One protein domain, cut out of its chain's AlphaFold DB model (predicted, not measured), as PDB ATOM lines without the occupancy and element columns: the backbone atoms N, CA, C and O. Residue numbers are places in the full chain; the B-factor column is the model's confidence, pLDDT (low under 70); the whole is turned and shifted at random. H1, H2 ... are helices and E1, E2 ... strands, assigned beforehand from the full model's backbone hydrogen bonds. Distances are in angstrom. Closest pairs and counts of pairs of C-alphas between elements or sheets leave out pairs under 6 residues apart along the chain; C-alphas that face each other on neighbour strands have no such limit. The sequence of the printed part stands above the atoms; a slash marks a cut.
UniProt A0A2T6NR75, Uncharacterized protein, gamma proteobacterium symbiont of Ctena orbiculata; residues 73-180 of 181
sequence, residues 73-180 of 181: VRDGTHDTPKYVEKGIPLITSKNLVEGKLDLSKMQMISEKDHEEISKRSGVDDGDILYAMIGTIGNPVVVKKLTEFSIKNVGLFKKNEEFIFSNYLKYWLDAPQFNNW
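This is residues 73 to 180 of the 181 residues of an uncharacterized protein of gamma proteobacterium symbiont of Ctena orbiculata (UniProt A0A2T6NR75). A small, twisted four-stranded sheet stands between H2, which packs along one face over E5, and a loop-rich half with the hairpin E2 and E3 and the helix H1. The short parallel pairing of residues 90 to 91 of E2 with 149 to 150 lies in that half, and H3 ends the printed part beyond H2. The 108 printed residues include E1 E2 E3 H1 E4 E5 E6 H2 H3 in chain order; the antiparallel sheet runs E1, E6, E4, E5. The class is mixed, with 48 residues in named elements, under half; the whole is compact, with a radius of gyration of the C-alphas of 13.5 A and spans of 40 by 30 by 22 A.

Start at E1, residues 73 to 75, an edge strand beside E6, residues 153 to 157; N 155 and O 74 are 2.7 A apart. E2, residues 88 to 91, forms a hairpin with E3, residues 107 to 109, with N 88 and O 109 at 2.8 A. H1, residues 111 to 121, only grazes the sheet with residues 120 to 121. E4, residues 128 to 131, is antiparallel to E6, with N 154 and O 130 at 2.8 A, and forms a hairpin with E5, residues 137 to 141, where N 129 and O 140 are 2.9 A apart. H2, residues 165 to 173, is on the sheet at a height of 7.8 A, over E5 and only just over E4, with 3 C-alphas falling on E4; the C-alphas of Pro 139 and Lys 169, the closest of E5 and H2, are 5.6 A apart. H3, residues 177 to 180, is close to H2 but not clearly touching. Every O i to N i+4 pair is within hydrogen-bond range in H2, 6 of 7 in H1; H3 is too short for one.

Find C-alpha 73 at (79.432, 175.499, 58.322), where E1 begins. H1 runs 14.4 A from C-alpha 111 at (69.299, 154.283, 63.254), E5 and E6 12.5 A each, and H2 12.2 A; H3 ends at C-alpha 180, (73.154, 190.481, 58.974).

The farthest C-alphas, of Glu 85 and Gln 176, are 41.2 A apart. The printed part has no cut; the links E1 to E2, E2 to E3 and E5 to E6 are long. Mean pLDDT of the printed part is 93.5, with residues 178 to 180 under 70.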
ATOM      1  N   VAL A  73      80.760 174.946  58.033       96.38
ATOM      2  CA  VAL A  73      79.432 175.499  58.322       96.38
ATOM      3  C   VAL A  73      78.445 174.890  57.336       96.38
ATOM      4  O   VAL A  73      78.725 174.820  56.142       96.38
ATOM      5  N   ARG A  74      77.330 174.371  57.841       95.94
ATOM      6  CA  ARG A  74      76.298 173.680  57.055       95.94
ATOM      7  C   ARG A  74      75.001 173.638  57.844       95.94
ATOM      8  O   ARG A  74      74.933 174.169  58.940       95.94
ATOM      9  N   ASP A  75      73.989 172.982  57.317       95.81
ATOM     10  CA  ASP A  75      72.717 172.740  57.982       95.81
ATOM     11  C   ASP A  75      72.443 171.243  58.167       95.81
ATOM     12  O   ASP A  75      73.152 170.375  57.647       95.81
ATOM     13  N   GLY A  76      71.409 170.943  58.950       95.69
ATOM     14  CA  GLY A  76      70.832 169.607  59.046       95.69
ATOM     15  C   GLY A  76      70.162 169.143  57.752       95.69
ATOM     16  O   GLY A  76      70.172 169.830  56.734       95.69
ATOM     17  N   THR A  77      69.555 167.958  57.788       96.06
ATOM     18  CA  THR A  77      68.788 167.466  56.635       96.06
ATOM     19  C   THR A  77      67.590 168.375  56.334       96.06
ATOM     20  O   THR A  77      67.018 168.970  57.249       96.06
ATOM     21  N   HIS A  78      67.202 168.460  55.059       94.62
ATOM     22  CA  HIS A  78      65.942 169.076  54.622       94.62
ATOM     23  C   HIS A  78      64.818 168.046  54.482       94.62
ATOM     24  O   HIS A  78      63.634 168.383  54.591       94.62
ATOM     25  N   ASP A  79      65.189 166.782  54.291       92.38
ATOM     26  CA  ASP A  79      64.243 165.692  54.142       92.38
ATOM     27  C   ASP A  79      63.535 165.398  55.464       92.38
ATOM     28  O   ASP A  79      64.010 165.694  56.566       92.38
ATOM     29  N   THR A  80      62.348 164.808  55.355       91.00
ATOM     30  CA  THR A  80      61.613 164.316  56.520       91.00
ATOM     31  C   THR A  80      61.751 162.799  56.568       91.00
ATOM     32  O   THR A  80      61.025 162.121  55.839       91.00
ATOM     33  N   PRO A  81      62.673 162.250  57.382       93.75
ATOM     34  CA  PRO A  81      62.745 160.809  57.605       93.75
ATOM     35  C   PRO A  81      61.442 160.297  58.228       93.75
ATOM     36  O   PRO A  81      60.679 161.058  58.833       93.75
ATOM     37  N   LYS A  82      61.180 158.996  58.084       96.56
ATOM     38  CA  LYS A  82      59.993 158.380  58.684       96.56
ATOM     39  C   LYS A  82      60.150 158.346  60.200       96.56
ATOM     40  O   LYS A  82      61.162 157.874  60.711       96.56
ATOM     41  N   TYR A  83      59.129 158.819  60.905       97.62
ATOM     42  CA  TYR A  83      59.125 158.778  62.360       97.62
ATOM     43  C   TYR A  83      58.812 157.377  62.872       97.62
ATOM     44  O   TYR A  83      57.999 156.652  62.297       97.62
ATOM     45  N   VAL A  84      59.474 157.018  63.964       97.94
ATOM     46  CA  VAL A  84      59.331 155.737  64.660       97.94
ATOM     47  C   VAL A  84      59.055 155.987  66.140       97.94
ATOM     48  O   VAL A  84      59.339 157.064  66.655       97.94
ATOM     49  N   GLU A  85      58.503 155.000  66.845       96.12
ATOM     50  CA  GLU A  85      58.232 155.139  68.286       96.12
ATOM     51  C   GLU A  85      59.512 155.127  69.134       96.12
ATOM     52  O   GLU A  85      59.589 155.790  70.165       96.12
ATOM     53  N   LYS A  86      60.527 154.366  68.704       96.12
ATOM     54  CA  LYS A  86      61.826 154.224  69.372       96.12
ATOM     55  C   LYS A  86      62.937 154.288  68.334       96.12
ATOM     56  O   LYS A  86      62.841 153.626  67.304       96.12
ATOM     57  N   GLY A  87      63.978 155.062  68.614       96.62
ATOM     58  CA  GLY A  87      65.096 155.261  67.698       96.62
ATOM     59  C   GLY A  87      66.008 156.389  68.160       96.62
ATOM     60  O   GLY A  87      66.171 156.595  69.362       96.62
ATOM     61  N   ILE A  88      66.556 157.136  67.206       97.81
ATOM     62  CA  ILE A  88      67.447 158.271  67.448       97.81
ATOM     63  C   ILE A  88      66.657 159.589  67.388       97.81
ATOM     64  O   ILE A  88      65.843 159.764  66.480       97.81
ATOM     65  N   PRO A  89      66.860 160.528  68.325       97.38
ATOM     66  CA  PRO A  89      66.229 161.842  68.286       97.38
ATOM     67  C   PRO A  89      66.497 162.627  67.000       97.38
ATOM     68  O   PRO A  89      67.626 162.683  66.513       97.38
ATOM     69  N   LEU A  90      65.470 163.320  66.508       97.44
ATOM     70  CA  LEU A  90      65.586 164.336  65.466       97.44
ATOM     71  C   LEU A  90      65.323 165.727  66.056       97.44
ATOM     72  O   LEU A  90      64.191 166.074  66.399       97.44
ATOM     73  N   ILE A  91      66.381 166.524  66.137       96.12
ATOM     74  CA  ILE A  91      66.400 167.877  66.686       96.12
ATOM     75  C   ILE A  91      66.062 168.891  65.593       96.12
ATOM     76  O   ILE A  91      66.581 168.848  64.476       96.12
ATOM     77  N   THR A  92      65.187 169.830  65.932       95.50
ATOM     78  CA  THR A  92      64.757 170.938  65.065       95.50
ATOM     79  C   THR A  92      64.915 172.265  65.801       95.50
ATOM     80  O   THR A  92      65.216 172.270  66.992       95.50
ATOM     81  N   SER A  93      64.640 173.398  65.147       94.38
ATOM     82  CA  SER A  93      64.686 174.718  65.802       94.38
ATOM     83  C   SER A  93      63.810 174.817  67.059       94.38
ATOM     84  O   SER A  93      64.154 175.546  67.980       94.38
ATOM     85  N   LYS A  94      62.728 174.031  67.159       93.75
ATOM     86  CA  LYS A  94      61.856 173.980  68.349       93.75
ATOM     87  C   LYS A  94      62.547 173.429  69.597       93.75
ATOM     88  O   LYS A  94      62.062 173.650  70.698       93.75
ATOM     89  N   ASN A  95      63.634 172.687  69.416       94.88
ATOM     90  CA  ASN A  95      64.401 172.083  70.497       94.88
ATOM     91  C   ASN A  95      65.539 172.996  70.980       94.88
ATOM     92  O   ASN A  95      66.210 172.647  71.944       94.88
ATOM     93  N   LEU A  96      65.785 174.136  70.325       94.81
ATOM     94  CA  LEU A  96      66.798 175.112  70.727       94.81
ATOM     95  C   LEU A  96      66.121 176.190  71.582       94.81
ATOM     96  O   LEU A  96      65.485 177.108  71.060       94.81
ATOM     97  N   VAL A  97      66.237 176.058  72.904       91.44
ATOM     98  CA  VAL A  97      65.511 176.884  73.878       91.44
ATOM     99  C   VAL A  97      66.496 177.457  74.889       91.44
ATOM    100  O   VAL A  97      67.218 176.709  75.544       91.44
ATOM    101  N   GLU A  98      66.541 178.788  75.007       89.56
ATOM    102  CA  GLU A  98      67.352 179.505  76.010       89.56
ATOM    103  C   GLU A  98      68.829 179.054  76.050       89.56
ATOM    104  O   GLU A  98      69.432 178.863  77.109       89.56
ATOM    105  N   GLY A  99      69.421 178.832  74.871       88.56
ATOM    106  CA  GLY A  99      70.814 178.400  74.736       88.56
ATOM    107  C   GLY A  99      71.078 176.942  75.133       88.56
ATOM    108  O   GLY A  99      72.236 176.567  75.326       88.56
ATOM    109  N   LYS A 100      70.034 176.113  75.255       92.38
ATOM    110  CA  LYS A 100      70.109 174.682  75.584       92.38
ATOM    111  C   LYS A 100      69.269 173.842  74.622       92.38
ATOM    112  O   LYS A 100      68.387 174.345  73.929       92.38
ATOM    113  N   LEU A 101      69.548 172.539  74.602       94.12
ATOM    114  CA  LEU A 101      68.710 171.557  73.918       94.12
ATOM    115  C   LEU A 101      67.581 171.090  74.843       94.12
ATOM    116  O   LEU A 101      67.844 170.496  75.889       94.12
ATOM    117  N   ASP A 102      66.338 171.317  74.430       93.00
ATOM    118  CA  ASP A 102      65.157 170.695  75.024       93.00
ATOM    119  C   ASP A 102      64.852 169.369  74.313       93.00
ATOM    120  O   ASP A 102      64.384 169.332  73.169       93.00
ATOM    121  N   LEU A 103      65.129 168.272  75.018       90.56
ATOM    122  CA  LEU A 103      64.923 166.898  74.559       90.56
ATOM    123  C   LEU A 103      63.622 166.277  75.101       90.56
ATOM    124  O   LEU A 103      63.399 165.080  74.941       90.56
ATOM    125  N   SER A 104      62.757 167.061  75.754       90.19
ATOM    126  CA  SER A 104      61.516 166.550  76.355       90.19
ATOM    127  C   SER A 104      60.485 166.095  75.318       90.19
ATOM    128  O   SER A 104      59.707 165.173  75.570       90.19
ATOM    129  N   LYS A 105      60.468 166.741  74.145       88.88
ATOM    130  CA  LYS A 105      59.553 166.452  73.036       88.88
ATOM    131  C   LYS A 105      60.312 166.450  71.719       88.88
ATOM    132  O   LYS A 105      60.659 167.497  71.174       88.88
ATOM    133  N   MET A 106      60.531 165.257  71.190       92.19
ATOM    134  CA  MET A 106      61.291 165.047  69.967       92.19
ATOM    135  C   MET A 106      60.679 163.912  69.155       92.19
ATOM    136  O   MET A 106      60.091 162.981  69.701       92.19
ATOM    137  N   GLN A 107      60.776 164.039  67.834       96.44
ATOM    138  CA  GLN A 107      60.469 162.935  66.932       96.44
ATOM    139  C   GLN A 107      61.671 161.993  66.913       96.44
ATOM    140  O   GLN A 107      62.810 162.456  66.992       96.44
ATOM    141  N   MET A 108      61.421 160.694  66.787       97.69
ATOM    142  CA  MET A 108      62.479 159.690  66.691       97.69
ATOM    143  C   MET A 108      62.561 159.179  65.256       97.69
ATOM    144  O   MET A 108      61.543 159.060  64.575       97.69
ATOM    145  N   ILE A 109      63.769 158.868  64.804       98.12
ATOM    146  CA  ILE A 109      64.058 158.318  63.478       98.12
ATOM    147  C   ILE A 109      64.799 156.992  63.616       98.12
ATOM    148  O   ILE A 109      65.340 156.679  64.679       98.12
ATOM    149  N   SER A 110      64.817 156.194  62.549       98.31
ATOM    150  CA  SER A 110      65.570 154.941  62.561       98.31
ATOM    151  C   SER A 110      67.080 155.195  62.676       98.31
ATOM    152  O   SER A 110      67.575 156.236  62.240       98.31
ATOM    153  N   GLU A 111      67.827 154.234  63.224       98.19
ATOM    154  CA  GLU A 111      69.299 154.283  63.254       98.19
ATOM    155  C   GLU A 111      69.880 154.436  61.844       98.19
ATOM    156  O   GLU A 111      70.760 155.259  61.624       98.19
ATOM    157  N   LYS A 112      69.295 153.741  60.863       98.12
ATOM    158  CA  LYS A 112      69.672 153.860  59.453       98.12
ATOM    159  C   LYS A 112      69.519 155.290  58.927       98.12
ATOM    160  O   LYS A 112      70.414 155.799  58.260       98.12
ATOM    161  N   ASP A 113      68.392 155.946  59.212       98.06
ATOM    162  CA  ASP A 113      68.194 157.341  58.798       98.06
ATOM    163  C   ASP A 113      69.192 158.264  59.507       98.06
ATOM    164  O   ASP A 113      69.725 159.190  58.897       98.06
ATOM    165  N   HIS A 114      69.476 158.007  60.788       98.06
ATOM    166  CA  HIS A 114      70.481 158.754  61.535       98.06
ATOM    167  C   HIS A 114      71.880 158.615  60.928       98.06
ATOM    168  O   HIS A 114      72.541 159.634  60.730       98.06
ATOM    169  N   GLU A 115      72.316 157.401  60.598       98.12
ATOM    170  CA  GLU A 115      73.612 157.142  59.965       98.12
ATOM    171  C   GLU A 115      73.750 157.909  58.647       98.12
ATOM    172  O   GLU A 115      74.743 158.607  58.435       98.12
ATOM    173  N   GLU A 116      72.736 157.850  57.780       97.69
ATOM    174  CA  GLU A 116      72.752 158.563  56.500       97.69
ATOM    175  C   GLU A 116      72.774 160.089  56.678       97.69
ATOM    176  O   GLU A 116      73.576 160.777  56.042       97.69
ATOM    177  N   ILE A 117      71.955 160.635  57.583       97.56
ATOM    178  CA  ILE A 117      71.932 162.078  57.879       97.56
ATOM    179  C   ILE A 117      73.273 162.540  58.480       97.56
ATOM    180  O   ILE A 117      73.773 163.629  58.158       97.56
ATOM    181  N   SER A 118      73.882 161.711  59.329       97.06
ATOM    182  CA  SER A 118      75.108 162.041  60.059       97.06
ATOM    183  C   SER A 118      76.346 162.083  59.170       97.06
ATOM    184  O   SER A 118      77.250 162.869  59.453       97.06
ATOM    185  N   LYS A 119      76.363 161.363  58.037       95.81
ATOM    186  CA  LYS A 119      77.442 161.475  57.031       95.81
ATOM    187  C   LYS A 119      77.676 162.916  56.580       95.81
ATOM    188  O   LYS A 119      78.812 163.308  56.325       95.81
ATOM    189  N   ARG A 120      76.604 163.711  56.483       95.25
ATOM    190  CA  ARG A 120      76.680 165.136  56.134       95.25
ATOM    191  C   ARG A 120      76.659 166.034  57.363       95.25
ATOM    192  O   ARG A 120      77.389 167.017  57.401       95.25
ATOM    193  N   SER A 121      75.795 165.742  58.330       96.88
ATOM    194  CA  SER A 121      75.407 166.688  59.387       96.88
ATOM    195  C   SER A 121      75.551 166.136  60.806       96.88
ATOM    196  O   SER A 121      74.864 166.587  61.716       96.88
ATOM    197  N   GLY A 122      76.469 165.185  61.006       97.50
ATOM    198  CA  GLY A 122      76.809 164.660  62.326       97.50
ATOM    199  C   GLY A 122      77.284 165.762  63.277       97.50
ATOM    200  O   GLY A 122      78.081 166.635  62.899       97.50
ATOM    201  N   VAL A 123      76.776 165.713  64.508       98.06
ATOM    202  CA  VAL A 123      76.981 166.732  65.541       98.06
ATOM    203  C   VAL A 123      77.860 166.174  66.657       98.06
ATOM    204  O   VAL A 123      77.638 165.068  67.153       98.06
ATOM    205  N   ASP A 124      78.849 166.961  67.063       97.62
ATOM    206  CA  ASP A 124      79.805 166.640  68.117       97.62
ATOM    207  C   ASP A 124      79.702 167.638  69.273       97.62
ATOM    208  O   ASP A 124      79.220 168.761  69.119       97.62
ATOM    209  N   ASP A 125      80.197 167.235  70.444       97.50
ATOM    210  CA  ASP A 125      80.317 168.136  71.591       97.50
ATOM    211  C   ASP A 125      81.118 169.377  71.221       97.50
ATOM    212  O   ASP A 125      82.182 169.266  70.619       97.50
ATOM    213  N   GLY A 126      80.645 170.549  71.629       97.62
ATOM    214  CA  GLY A 126      81.261 171.839  71.338       97.62
ATOM    215  C   GLY A 126      80.867 172.441  69.990       97.62
ATOM    216  O   GLY A 126      81.171 173.608  69.774       97.62
ATOM    217  N   ASP A 127      80.178 171.723  69.100       98.31
ATOM    218  CA  ASP A 127      79.570 172.353  67.921       98.31
ATOM    219  C   ASP A 127      78.494 173.366  68.332       98.31
ATOM    220  O   ASP A 127      77.949 173.291  69.434       98.31
ATOM    221  N   ILE A 128      78.155 174.300  67.439       98.31
ATOM    222  CA  ILE A 128      77.071 175.259  67.674       98.31
ATOM    223  C   ILE A 128      75.904 174.963  66.739       98.31
ATOM    224  O   ILE A 128      76.078 174.858  65.523       98.31
ATOM    225  N   LEU A 129      74.709 174.860  67.317       97.88
ATOM    226  CA  LEU A 129      73.444 174.778  66.595       97.88
ATOM    227  C   LEU A 129      72.742 176.135  66.601       97.88
ATOM    228  O   LEU A 129      72.741 176.812  67.625       97.88
ATOM    229  N   TYR A 130      72.129 176.518  65.482       96.06
ATOM    230  CA  TYR A 130      71.471 177.816  65.314       96.06
ATOM    231  C   TYR A 130      70.127 177.680  64.593       96.06
ATOM    232  O   TYR A 130      70.044 177.060  63.528       96.06
ATOM    233  N   ALA A 131      69.058 178.257  65.145       94.06
ATOM    234  CA  ALA A 131      67.750 178.216  64.503       94.06
ATOM    235  C   ALA A 131      67.704 179.178  63.306       94.06
ATOM    236  O   ALA A 131      67.850 180.387  63.460       94.06
ATOM    237  N   MET A 132      67.477 178.628  62.108       87.44
ATOM    238  CA  MET A 132      67.425 179.399  60.855       87.44
ATOM    239  C   MET A 132      65.993 179.687  60.377       87.44
ATOM    240  O   MET A 132      65.791 180.527  59.509       87.44
ATOM    241  N   ILE A 133      64.996 178.959  60.895       81.94
ATOM    242  CA  ILE A 133      63.597 179.026  60.444       81.94
ATOM    243  C   ILE A 133      62.659 179.026  61.655       81.94
ATOM    244  O   ILE A 133      62.840 178.250  62.600       81.94
ATOM    245  N   GLY A 134      61.610 179.851  61.581       82.12
ATOM    246  CA  GLY A 134      60.675 180.094  62.675       82.12
ATOM    247  C   GLY A 134      61.211 181.201  63.576       82.12
ATOM    248  O   GLY A 134      61.488 182.296  63.097       82.12
ATOM    249  N   THR A 135      61.385 180.910  64.865       78.69
ATOM    250  CA  THR A 135      62.145 181.786  65.763       78.69
ATOM    251  C   THR A 135      63.627 181.685  65.402       78.69
ATOM    252  O   THR A 135      64.259 180.672  65.696       78.69
ATOM    253  N   ILE A 136      64.159 182.697  64.719       85.69
ATOM    254  CA  ILE A 136      65.584 182.792  64.369       85.69
ATOM    255  C   ILE A 136      66.396 183.083  65.640       85.69
ATOM    256  O   ILE A 136      65.953 183.868  66.477       85.69
ATOM    257  N   GLY A 137      67.569 182.455  65.787       88.75
ATOM    258  CA  GLY A 137      68.457 182.667  66.937       88.75
ATOM    259  C   GLY A 137      68.620 181.443  67.840       88.75
ATOM    260  O   GLY A 137      68.697 180.305  67.369       88.75
ATOM    261  N   ASN A 138      68.701 181.690  69.152       92.06
ATOM    262  CA  ASN A 138      68.911 180.690  70.208       92.06
ATOM    263  C   ASN A 138      70.114 179.758  69.956       92.06
ATOM    264  O   ASN A 138      69.943 178.535  69.950       92.06
ATOM    265  N   PRO A 139      71.333 180.291  69.746       95.81
ATOM    266  CA  PRO A 139      72.510 179.459  69.545       95.81
ATOM    267  C   PRO A 139      72.772 178.551  70.751       95.81
ATOM    268  O   PRO A 139      72.812 179.005  71.899       95.81
ATOM    269  N   VAL A 140      73.017 177.270  70.481       97.38
ATOM    270  CA  VAL A 140      73.311 176.257  71.500       97.38
ATOM    271  C   VAL A 140      74.683 175.660  71.247       97.38
ATOM    272  O   VAL A 140      74.908 175.078  70.190       97.38
ATOM    273  N   VAL A 141      75.577 175.752  72.233       97.81
ATOM    274  CA  VAL A 141      76.804 174.947  72.241       97.81
ATOM    275  C   VAL A 141      76.436 173.538  72.688       97.81
ATOM    276  O   VAL A 141      75.892 173.339  73.776       97.81
ATOM    277  N   VAL A 142      76.699 172.559  71.833       97.69
ATOM    278  CA  VAL A 142      76.262 171.181  72.034       97.69
ATOM    279  C   VAL A 142      77.062 170.521  73.147       97.69
ATOM    280  O   VAL A 142      78.290 170.578  73.186       97.69
ATOM    281  N   LYS A 143      76.338 169.835  74.027       95.19
ATOM    282  CA  LYS A 143      76.871 168.849  74.963       95.19
ATOM    283  C   LYS A 143      75.957 167.632  74.918       95.19
ATOM    284  O   LYS A 143      74.839 167.678  75.435       95.19
ATOM    285  N   LYS A 144      76.397 166.578  74.239       91.50
ATOM    286  CA  LYS A 144      75.615 165.377  73.974       91.50
ATOM    287  C   LYS A 144      75.370 164.614  75.272       91.50
ATOM    288  O   LYS A 144      76.283 164.303  76.031       91.50
ATOM    289  N   LEU A 145      74.098 164.303  75.502       88.56
ATOM    290  CA  LEU A 145      73.663 163.262  76.441       88.56
ATOM    291  C   LEU A 145      73.315 161.961  75.702       88.56
ATOM    292  O   LEU A 145      73.260 160.897  76.305       88.56
ATOM    293  N   THR A 146      73.055 162.074  74.399       93.12
ATOM    294  CA  THR A 146      72.694 161.003  73.472       93.12
ATOM    295  C   THR A 146      73.072 161.440  72.059       93.12
ATOM    296  O   THR A 146      73.202 162.640  71.801       93.12
ATOM    297  N   GLU A 147      73.202 160.482  71.144       96.50
ATOM    298  CA  GLU A 147      73.259 160.776  69.712       96.50
ATOM    299  C   GLU A 147      71.925 161.336  69.220       96.50
ATOM    300  O   GLU A 147      70.867 161.011  69.766       96.50
ATOM    301  N   PHE A 148      71.990 162.198  68.208       97.50
ATOM    302  CA  PHE A 148      70.828 162.786  67.554       97.50
ATOM    303  C   PHE A 148      71.163 163.250  66.135       97.50
ATOM    304  O   PHE A 148      72.314 163.528  65.803       97.50
ATOM    305  N   SER A 149      70.133 163.387  65.308       97.81
ATOM    306  CA  SER A 149      70.206 164.061  64.011       97.81
ATOM    307  C   SER A 149      69.591 165.451  64.091       97.81
ATOM    308  O   SER A 149      68.735 165.707  64.935       97.81
ATOM    309  N   ILE A 150      69.973 166.345  63.182       97.25
ATOM    310  CA  ILE A 150      69.402 167.692  63.073       97.25
ATOM    311  C   ILE A 150      68.658 167.874  61.747       97.25
ATOM    312  O   ILE A 150      69.080 167.360  60.709       97.25
ATOM    313  N   LYS A 151      67.565 168.641  61.768       95.94
ATOM    314  CA  LYS A 151      66.788 169.024  60.581       95.94
ATOM    315  C   LYS A 151      66.553 170.532  60.563       95.94
ATOM    316  O   LYS A 151      66.030 171.070  61.536       95.94
ATOM    317  N   ASN A 152      66.867 171.190  59.444       95.19
ATOM    318  CA  ASN A 152      66.652 172.633  59.227       95.19
ATOM    319  C   ASN A 152      67.257 173.543  60.322       95.19
ATOM    320  O   ASN A 152      66.684 174.573  60.682       95.19
ATOM    321  N   VAL A 153      68.397 173.144  60.885       95.81
ATOM    322  CA  VAL A 153      69.143 173.892  61.909       95.81
ATOM    323  C   VAL A 153      70.557 174.110  61.387       95.81
ATOM    324  O   VAL A 153      71.132 173.193  60.800       95.81
ATOM    325  N   GLY A 154      71.092 175.317  61.568       96.81
ATOM    326  CA  GLY A 154      72.465 175.652  61.208       96.81
ATOM    327  C   GLY A 154      73.438 174.953  62.149       96.81
ATOM    328  O   GLY A 154      73.200 174.890  63.350       96.81
ATOM    329  N   LEU A 155      74.518 174.418  61.599       98.19
ATOM    330  CA  LEU A 155      75.558 173.661  62.277       98.19
ATOM    331  C   LEU A 155      76.914 174.299  61.981       98.19
ATOM    332  O   LEU A 155      77.420 174.253  60.856       98.19
ATOM    333  N   PHE A 156      77.524 174.838  63.028       98.19
ATOM    334  CA  PHE A 156      78.879 175.365  63.016       98.19
ATOM    335  C   PHE A 156      79.777 174.339  63.700       98.19
ATOM    336  O   PHE A 156      79.707 174.160  64.918       98.19
ATOM    337  N   LYS A 157      80.596 173.631  62.915       98.12
ATOM    338  CA  LYS A 157      81.521 172.640  63.472       98.12
ATOM    339  C   LYS A 157      82.646 173.351  64.205       98.12
ATOM    340  O   LYS A 157      83.326 174.192  63.602       98.12
ATOM    341  N   LYS A 158      82.863 172.983  65.466       97.25
ATOM    342  CA  LYS A 158      83.869 173.618  66.321       97.25
ATOM    343  C   LYS A 158      85.256 173.593  65.687       97.25
ATOM    344  O   LYS A 158      85.603 172.681  64.926       97.25
ATOM    345  N   ASN A 159      86.059 174.583  66.042       96.56
ATOM    346  CA  ASN A 159      87.481 174.597  65.752       96.56
ATOM    347  C   ASN A 159      88.203 175.423  66.820       96.56
ATOM    348  O   ASN A 159      88.489 176.603  66.634       96.56
ATOM    349  N   GLU A 160      88.471 174.775  67.952       93.25
ATOM    350  CA  GLU A 160      89.043 175.408  69.150       93.25
ATOM    351  C   GLU A 160      90.467 175.951  68.925       93.25
ATOM    352  O   GLU A 160      90.996 176.657  69.777       93.25
ATOM    353  N   GLU A 161      91.096 175.652  67.782       94.19
ATOM    354  CA  GLU A 161      92.365 176.275  67.396       94.19
ATOM    355  C   GLU A 161      92.191 177.744  66.965       94.19
ATOM    356  O   GLU A 161      93.110 178.548  67.140       94.19
ATOM    357  N   PHE A 162      91.032 178.110  66.405       94.69
ATOM    358  CA  PHE A 162      90.799 179.442  65.825       94.69
ATOM    359  C   PHE A 162      89.647 180.205  66.462       94.69
ATOM    360  O   PHE A 162      89.633 181.433  66.404       94.69
ATOM    361  N   ILE A 163      88.669 179.508  67.037       95.69
ATOM    362  CA  ILE A 163      87.498 180.144  67.625       95.69
ATOM    363  C   ILE A 163      86.946 179.313  68.779       95.69
ATOM    364  O   ILE A 163      86.655 178.128  68.633       95.69
ATOM    365  N   PHE A 164      86.754 179.961  69.927       96.62
ATOM    366  CA  PHE A 164      86.072 179.336  71.054       96.62
ATOM    367  C   PHE A 164      84.575 179.243  70.767       96.62
ATOM    368  O   PHE A 164      83.931 180.261  70.487       96.62
ATOM    369  N   SER A 165      83.987 178.057  70.921       97.06
ATOM    370  CA  SER A 165      82.562 177.860  70.622       97.06
ATOM    371  C   SER A 165      81.636 178.762  71.437       97.06
ATOM    372  O   SER A 165      80.640 179.258  70.915       97.06
ATOM    373  N   ASN A 166      81.985 179.053  72.696       96.12
ATOM    374  CA  ASN A 166      81.221 179.994  73.519       96.12
ATOM    375  C   ASN A 166      81.287 181.430  72.987       96.12
ATOM    376  O   ASN A 166      80.273 182.119  73.006       96.12
ATOM    377  N   TYR A 167      82.444 181.875  72.487       95.88
ATOM    378  CA  TYR A 167      82.557 183.197  71.871       95.88
ATOM    379  C   TYR A 167      81.669 183.286  70.626       95.88
ATOM    380  O   TYR A 167      80.875 184.217  70.508       95.88
ATOM    381  N   LEU A 168      81.733 182.283  69.742       95.75
ATOM    382  CA  LEU A 168      80.880 182.233  68.555       95.75
ATOM    383  C   LEU A 168      79.391 182.181  68.930       95.75
ATOM    384  O   LEU A 168      78.593 182.901  68.338       95.75
ATOM    385  N   LYS A 169      79.014 181.413  69.960       95.56
ATOM    386  CA  LYS A 169      77.647 181.413  70.498       95.56
ATOM    387  C   LYS A 169      77.217 182.807  70.957       95.56
ATOM    388  O   LYS A 169      76.121 183.220  70.605       95.56
ATOM    389  N   TYR A 170      78.038 183.535  71.715       94.75
ATOM    390  CA  TYR A 170      77.697 184.901  72.135       94.75
ATOM    391  C   TYR A 170      77.577 185.866  70.956       94.75
ATOM    392  O   TYR A 170      76.677 186.697  70.956       94.75
ATOM    393  N   TRP A 171      78.439 185.734  69.946       92.88
ATOM    394  CA  TRP A 171      78.354 186.543  68.733       92.88
ATOM    395  C   TRP A 171      77.062 186.283  67.949       92.88
ATOM    396  O   TRP A 171      76.389 187.227  67.553       92.88
ATOM    397  N   LEU A 172      76.679 185.014  67.781       92.44
ATOM    398  CA  LEU A 172      75.436 184.613  67.107       92.44
ATOM    399  C   LEU A 172      74.169 185.021  67.877       92.44
ATOM    400  O   LEU A 172      73.106 185.140  67.280       92.44
ATOM    401  N   ASP A 173      74.267 185.201  69.194       91.94
ATOM    402  CA  ASP A 173      73.157 185.616  70.068       91.94
ATOM    403  C   ASP A 173      73.043 187.147  70.173       91.94
ATOM    404  O   ASP A 173      72.086 187.682  70.732       91.94
ATOM    405  N   ALA A 174      74.053 187.872  69.686       89.56
ATOM    406  CA  ALA A 174      74.127 189.313  69.830       89.56
ATOM    407  C   ALA A 174      73.068 189.999  68.944       89.56
ATOM    408  O   ALA A 174      72.943 189.656  67.767       89.56
ATOM    409  N   PRO A 175      72.351 191.030  69.435       82.12
ATOM    410  CA  PRO A 175      71.343 191.740  68.641       82.12
ATOM    411  C   PRO A 175      71.879 192.292  67.318       82.12
ATOM    412  O   PRO A 175      71.150 192.372  66.334       82.12
ATOM    413  N   GLN A 176      73.162 192.660  67.287       76.94
ATOM    414  CA  GLN A 176      73.834 193.161  66.094       76.94
ATOM    415  C   GLN A 176      73.860 192.121  64.977       76.94
ATOM    416  O   GLN A 176      73.783 192.516  63.820       76.94
ATOM    417  N   PHE A 177      73.939 190.826  65.303       76.88
ATOM    418  CA  PHE A 177      73.958 189.743  64.323       76.88
ATOM    419  C   PHE A 177      72.638 189.632  63.556       76.88
ATOM    420  O   PHE A 177      72.655 189.369  62.357       76.88
ATOM    421  N   ASN A 178      71.505 189.944  64.191       66.75
ATOM    422  CA  ASN A 178      70.193 189.918  63.535       66.75
ATOM    423  C   ASN A 178      70.077 190.904  62.362       66.75
ATOM    424  O   ASN A 178      69.207 190.731  61.519       66.75
ATOM    425  N   ASN A 179      70.947 191.916  62.286       65.38
ATOM    426  CA  ASN A 179      70.986 192.857  61.163       65.38
ATOM    427  C   ASN A 179      71.749 192.314  59.935       65.38
ATOM    428  O   ASN A 179      71.806 193.000  58.918       65.38
ATOM    429  N   TRP A 180      72.368 191.130  60.037       62.66
ATOM    430  CA  TRP A 180      73.154 190.481  58.974       62.66
ATOM    431  C   TRP A 180      72.453 189.258  58.356       62.66
ATOM    432  O   TRP A 180      73.045 188.602  57.496       62.66
TER     433      TRP A 180